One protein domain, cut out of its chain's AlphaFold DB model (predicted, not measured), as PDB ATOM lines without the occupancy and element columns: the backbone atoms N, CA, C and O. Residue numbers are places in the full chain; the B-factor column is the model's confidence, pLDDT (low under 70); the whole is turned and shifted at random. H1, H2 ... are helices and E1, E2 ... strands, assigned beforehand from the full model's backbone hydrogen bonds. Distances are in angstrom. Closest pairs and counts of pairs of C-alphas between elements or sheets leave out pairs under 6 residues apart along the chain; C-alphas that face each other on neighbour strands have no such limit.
ATOM      1  N   PHE A  69       3.378 -25.866 -11.965       90.00
ATOM      2  CA  PHE A  69       4.104 -24.716 -11.410       90.00
ATOM      3  C   PHE A  69       4.415 -24.854  -9.909       90.00
ATOM      4  O   PHE A  69       5.555 -24.654  -9.496       90.00
ATOM      5  N   LEU A  70       3.432 -25.242  -9.084       88.25
ATOM      6  CA  LEU A  70       3.654 -25.400  -7.643       88.25
ATOM      7  C   LEU A  70       4.576 -26.583  -7.326       88.25
ATOM      8  O   LEU A  70       5.383 -26.488  -6.407       88.25
ATOM      9  N   ALA A  71       4.518 -27.671  -8.095       87.62
ATOM     10  CA  ALA A  71       5.453 -28.784  -7.938       87.62
ATOM     11  C   ALA A  71       6.894 -28.347  -8.254       87.62
ATOM     12  O   ALA A  71       7.799 -28.585  -7.451       87.62
ATOM     13  N   GLN A  72       7.084 -27.622  -9.360       89.50
ATOM     14  CA  GLN A  72       8.376 -27.061  -9.746       89.50
ATOM     15  C   GLN A  72       8.903 -26.089  -8.682       89.50
ATOM     16  O   GLN A  72      10.056 -26.200  -8.261       89.50
ATOM     17  N   LEU A  73       8.052 -25.175  -8.198       89.31
ATOM     18  CA  LEU A  73       8.397 -24.217  -7.149       89.31
ATOM     19  C   LEU A  73       8.877 -24.932  -5.885       89.31
ATOM     20  O   LEU A  73       9.938 -24.607  -5.354       89.31
ATOM     21  N   ARG A  74       8.129 -25.937  -5.420       87.06
ATOM     22  CA  ARG A  74       8.465 -26.718  -4.221       87.06
ATOM     23  C   ARG A  74       9.811 -27.413  -4.360       87.06
ATOM     24  O   ARG A  74      10.619 -27.336  -3.434       87.06
ATOM     25  N   ARG A  75      10.050 -28.065  -5.502       89.75
ATOM     26  CA  ARG A  75      11.298 -28.780  -5.779       89.75
ATOM     27  C   ARG A  75      12.486 -27.824  -5.810       89.75
ATOM     28  O   ARG A  75      13.426 -28.015  -5.048       89.75
ATOM     29  N   VAL A  76      12.422 -26.772  -6.628       87.88
ATOM     30  CA  VAL A  76      13.517 -25.794  -6.758       87.88
ATOM     31  C   VAL A  76      13.792 -25.101  -5.425       87.88
ATOM     32  O   VAL A  76      14.945 -24.888  -5.060       87.88
ATOM     33  N   ASN A  77      12.751 -24.780  -4.655       84.69
ATOM     34  CA  ASN A  77      12.925 -24.180  -3.339       84.69
ATOM     35  C   ASN A  77      13.614 -25.149  -2.362       84.69
ATOM     36  O   ASN A  77      14.540 -24.754  -1.661       84.69
ATOM     37  N   ALA A  78      13.223 -26.427  -2.343       82.06
ATOM     38  CA  ALA A  78      13.889 -27.444  -1.527       82.06
ATOM     39  C   ALA A  78      15.365 -27.635  -1.922       82.06
ATOM     40  O   ALA A  78      16.222 -27.643  -1.041       82.06
ATOM     41  N   GLU A  79      15.665 -27.703  -3.223       84.06
ATOM     42  CA  GLU A  79      17.035 -27.782  -3.754       84.06
ATOM     43  C   GLU A  79      17.877 -26.567  -3.313       84.06
ATOM     44  O   GLU A  79      19.023 -26.727  -2.888       84.06
ATOM     45  N   ARG A  80      17.304 -25.352  -3.332       82.19
ATOM     46  CA  ARG A  80      17.964 -24.133  -2.825       82.19
ATOM     47  C   ARG A  80      18.270 -24.218  -1.333       82.19
ATOM     48  O   ARG A  80      19.383 -23.896  -0.929       82.19
ATOM     49  N   TYR A  81      17.303 -24.644  -0.518       76.38
ATOM     50  CA  TYR A  81      17.508 -24.794   0.924       76.38
ATOM     51  C   TYR A  81      18.560 -25.854   1.245       76.38
ATOM     52  O   TYR A  81      19.356 -25.658   2.158       76.38
ATOM     53  N   GLU A  82      18.580 -26.963   0.507       75.12
ATOM     54  CA  GLU A  82      19.596 -27.995   0.682       75.12
ATOM     55  C   GLU A  82      20.990 -27.468   0.326       75.12
ATOM     56  O   GLU A  82      21.916 -27.644   1.115       75.12
ATOM     57  N   ALA A  83      21.128 -26.749  -0.792       77.06
ATOM     58  CA  ALA A  83      22.384 -26.099  -1.162       77.06
ATOM     59  C   ALA A  83      22.850 -25.102  -0.083       77.06
ATOM     60  O   ALA A  83      24.000 -25.142   0.346       77.06
ATOM     61  N   TRP A  84      21.943 -24.264   0.428       71.69
ATOM     62  CA  TRP A  84      22.240 -23.327   1.519       71.69
ATOM     63  C   TRP A  84      22.605 -24.018   2.835       71.69
ATOM     64  O   TRP A  84      23.448 -23.529   3.580       71.69
ATOM     65  N   ALA A  85      21.992 -25.160   3.141       70.94
ATOM     66  CA  ALA A  85      22.301 -25.921   4.346       70.94
ATOM     67  C   ALA A  85      23.667 -26.625   4.276       70.94
ATOM     68  O   ALA A  85      24.269 -26.889   5.318       70.94
ATOM     69  N   GLN A  86      24.141 -26.959   3.072       70.88
ATOM     70  CA  GLN A  86      25.440 -27.601   2.864       70.88
ATOM     71  C   GLN A  86      26.611 -26.625   3.036       70.88
ATOM     72  O   GLN A  86      27.680 -27.036   3.491       70.88
ATOM     73  N   GLU A  87      26.400 -25.343   2.736       70.81
ATOM     74  CA  GLU A  87      27.398 -24.280   2.862       70.81
ATOM     75  C   GLU A  87      26.939 -23.248   3.902       70.81
ATOM     76  O   GLU A  87      26.412 -22.194   3.544       70.81
ATOM     77  N   PRO A  88      27.087 -23.537   5.211       66.81
ATOM     78  CA  PRO A  88      26.636 -22.618   6.242       66.81
ATOM     79  C   PRO A  88      27.362 -21.283   6.089       66.81
ATOM     80  O   PRO A  88      28.585 -21.207   6.206       66.81
ATOM     81  N   VAL A  89      26.586 -20.224   5.862       73.00
ATOM     82  CA  VAL A  89      27.101 -18.857   5.857       73.00
ATOM     83  C   VAL A  89      27.728 -18.587   7.220       73.00
ATOM     84  O   VAL A  89      27.079 -18.720   8.262       73.00
ATOM     85  N   MET A  90      29.009 -18.236   7.216       78.56
ATOM     86  CA  MET A  90      29.751 -17.886   8.418       78.56
ATOM     87  C   MET A  90      29.741 -16.365   8.578       78.56
ATOM     88  O   MET A  90      29.920 -15.636   7.609       78.56
ATOM     89  N   LEU A  91      29.549 -15.881   9.800       80.62
ATOM     90  CA  LEU A  91      29.515 -14.459  10.142       80.62
ATOM     91  C   LEU A  91      30.788 -14.051  10.895       80.62
ATOM     92  O   LEU A  91      31.279 -14.826  11.722       80.62
ATOM     93  N   CYS A  92      31.286 -12.825  10.661       83.88
ATOM     94  CA  CYS A  92      32.343 -12.219  11.486       83.88
ATOM     95  C   CYS A  92      31.867 -12.201  12.939       83.88
ATOM     96  O   CYS A  92      30.844 -11.590  13.250       83.88
ATOM     97  N   GLU A  93      32.632 -12.797  13.849       80.44
ATOM     98  CA  GLU A  93      32.338 -12.772  15.287       80.44
ATOM     99  C   GLU A  93      32.256 -11.352  15.858       80.44
ATOM    100  O   GLU A  93      31.570 -11.126  16.854       80.44
ATOM    101  N   HIS A  94      32.935 -10.396  15.221       83.12
ATOM    102  CA  HIS A  94      33.026  -9.018  15.685       83.12
ATOM    103  C   HIS A  94      31.913  -8.114  15.131       83.12
ATOM    104  O   HIS A  94      31.321  -7.361  15.901       83.12
ATOM    105  N   CYS A  95      31.619  -8.154  13.824       83.12
ATOM    106  CA  CYS A  95      30.633  -7.255  13.198       83.12
ATOM    107  C   CYS A  95      29.368  -7.947  12.674       83.12
ATOM    108  O   CYS A  95      28.447  -7.260  12.241       83.12
ATOM    109  N   GLY A  96      29.315  -9.281  12.674       78.69
ATOM    110  CA  GLY A  96      28.172 -10.047  12.176       78.69
ATOM    111  C   GLY A  96      27.986 -10.046  10.655       78.69
ATOM    112  O   GLY A  96      26.977 -10.562  10.196       78.69
ATOM    113  N   SER A  97      28.921  -9.490   9.878       79.31
ATOM    114  CA  SER A  97      28.870  -9.522   8.407       79.31
ATOM    115  C   SER A  97      29.284 -10.892   7.869       79.31
ATOM    116  O   SER A  97      30.160 -11.529   8.450       79.31
ATOM    117  N   ASP A  98      28.689 -11.312   6.755       77.75
ATOM    118  CA  ASP A  98      29.060 -12.474   5.937       77.75
ATOM    119  C   ASP A  98      29.940 -12.109   4.726       77.75
ATOM    120  O   ASP A  98      30.373 -12.992   3.989       77.75
ATOM    121  N   GLN A  99      30.229 -10.821   4.522       77.75
ATOM    122  CA  GLN A  99      30.972 -10.325   3.367       77.75
ATOM    123  C   GLN A  99      32.478 -10.318   3.671       77.75
ATOM    124  O   GLN A  99      32.926  -9.543   4.520       77.75
ATOM    125  N   PRO A 113      40.833  -7.762  11.943       78.06
ATOM    126  CA  PRO A 113      40.500  -8.595  10.797       78.06
ATOM    127  C   PRO A 113      39.213  -9.391  11.049       78.06
ATOM    128  O   PRO A 113      38.899  -9.743  12.188       78.06
ATOM    129  N   HIS A 114      38.454  -9.672   9.990       75.88
ATOM    130  CA  HIS A 114      37.271 -10.523  10.117       75.88
ATOM    131  C   HIS A 114      37.647 -11.932  10.610       75.88
ATOM    132  O   HIS A 114      38.608 -12.532  10.132       75.88
ATOM    133  N   SER A 115      36.839 -12.479  11.523       82.69
ATOM    134  CA  SER A 115      36.910 -13.875  11.978       82.69
ATOM    135  C   SER A 115      35.561 -14.554  11.739       82.69
ATOM    136  O   SER A 115      34.623 -14.367  12.513       82.69
ATOM    137  N   PHE A 116      35.436 -15.292  10.633       77.19
ATOM    138  CA  PHE A 116      34.193 -15.936  10.186       77.19
ATOM    139  C   PHE A 116      34.030 -17.336  10.786       77.19
ATOM    140  O   PHE A 116      34.081 -18.347  10.091       77.19
ATOM    141  N   THR A 117      33.881 -17.407  12.101       75.88
ATOM    142  CA  THR A 117      33.822 -18.673  12.856       75.88
ATOM    143  C   THR A 117      32.447 -18.944  13.451       75.88
ATOM    144  O   THR A 117      32.197 -20.043  13.950       75.88
ATOM    145  N   ARG A 118      31.515 -17.987  13.344       68.69
ATOM    146  CA  ARG A 118      30.149 -18.140  13.836       68.69
ATOM    147  C   ARG A 118      29.202 -18.495  12.687       68.69
ATOM    148  O   ARG A 118      28.924 -17.625  11.868       68.69
ATOM    149  N   PRO A 119      28.670 -19.723  12.612       67.38
ATOM    150  CA  PRO A 119      27.648 -20.039  11.622       67.38
ATOM    151  C   PRO A 119      26.405 -19.168  11.847       67.38
ATOM    152  O   PRO A 119      26.055 -18.851  12.991       67.38
ATOM    153  N   HIS A 120      25.758 -18.757  10.757       64.25
ATOM    154  CA  HIS A 120      24.580 -17.900  10.788       64.25
ATOM    155  C   HIS A 120      23.518 -18.507  11.722       64.25
ATOM    156  O   HIS A 120      23.185 -19.684  11.577       64.25
ATOM    157  N   PRO A 121      22.974 -17.753  12.695       58.78
ATOM    158  CA  PRO A 121      22.178 -18.316  13.789       58.78
ATOM    159  C   PRO A 121      20.932 -19.075  13.310       58.78
ATOM    160  O   PRO A 121      20.518 -20.035  13.954       58.78
ATOM    161  N   TYR A 122      20.395 -18.714  12.145       57.19
ATOM    162  CA  TYR A 122      19.245 -19.372  11.520       57.19
ATOM    163  C   TYR A 122      19.593 -20.660  10.746       57.19
ATOM    164  O   TYR A 122      18.693 -21.359  10.300       57.19
ATOM    165  N   LEU A 123      20.882 -20.988  10.598       59.44
ATOM    166  CA  LEU A 123      21.392 -22.163   9.872       59.44
ATOM    167  C   LEU A 123      22.076 -23.180  10.803       59.44
ATOM    168  O   LEU A 123      22.817 -24.054  10.357       59.44
ATOM    169  N   THR A 124      21.879 -23.069  12.123       50.75
ATOM    170  CA  THR A 124      22.634 -23.870  13.095       50.75
ATOM    171  C   THR A 124      21.807 -25.005  13.697       50.75
ATOM    172  O   THR A 124      20.962 -24.818  14.566       50.75
ATOM    173  N   ARG A 125      22.119 -26.228  13.252       49.62
ATOM    174  CA  ARG A 125      21.752 -27.552  13.807       49.62
ATOM    175  C   ARG A 125      20.307 -28.037  13.687       49.62
ATOM    176  O   ARG A 125      20.124 -29.250  13.648       49.62
ATOM    177  N   SER A 126      19.315 -27.160  13.596       57.47
ATOM    178  CA  SER A 126      17.934 -27.522  13.260       57.47
ATOM    179  C   SER A 126      17.507 -26.689  12.062       57.47
ATOM    180  O   SER A 126      17.163 -25.526  12.226       57.47
ATOM    181  N   ASN A 127      17.503 -27.282  10.864       61.00
ATOM    182  CA  ASN A 127      16.938 -26.631   9.672       61.00
ATOM    183  C   ASN A 127      15.413 -26.460   9.765       61.00
ATOM    184  O   ASN A 127      14.786 -25.924   8.854       61.00
ATOM    185  N   ASP A 128      14.797 -26.933  10.850       71.56
ATOM    186  CA  ASP A 128      13.396 -26.699  11.116       71.56
ATOM    187  C   ASP A 128      13.197 -25.373  11.869       71.56
ATOM    188  O   ASP A 128      13.368 -25.302  13.087       71.56
TER     189      ASP A 128
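AT A GLANCE: This is residues 69 to 99 and 113 to 128 of the 281 residues of an uncharacterized protein of Sphingomonas histidinilytica (UniProt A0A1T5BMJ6). One long helix, H1, makes a straight arm, its residues 69 to 80 sticking out from a small head where two short antiparallel strands, E1 and E2, pair side by side among loops. After E2, residues 120 to 128 fold back toward H1. The printed part has 47 residues, with one named helix and two named strands in the order H1, E1, E2 along the chain; the class is mixed, helices and strands, with 25 residues in named elements. It is only just loose, close to extended, with a radius of gyration of the C-alphas of 13.8 A and spans of 45 by 21 by 13 A.

HOW THE PARTS SIT: Start with H1, residues 69 to 86, in which every O i to N i+4 pair is within hydrogen-bond range. A tight link leads to E1, residues 90 to 92. Its antiparallel neighbour is E2, residues 116 to 119, at 127 degrees. Look for N 91 and O 118, 2.8 A apart and within hydrogen-bond range; C-alphas 90 and 119 face each other at 4.4 A. H1 and E2 are apart.

IN THESE COORDINATES: Find C-alpha 69 at (4.104, -24.716, -11.410); H1 runs 25.8 A to C-alpha 86. E1 is 6.9 A long; E2, 7.9 A, ends at C-alpha 119 at (27.648, -20.039, 11.622).

THE WHOLE: The C-alphas farthest apart, of Phe 69 and Pro 113, are 45.6 A apart. Residues 100 to 112 are not printed, and C-alphas 99 and 113 stand 12.2 A apart across this cut. Confidence is under 70 at residue 88 and residues 118 to 127.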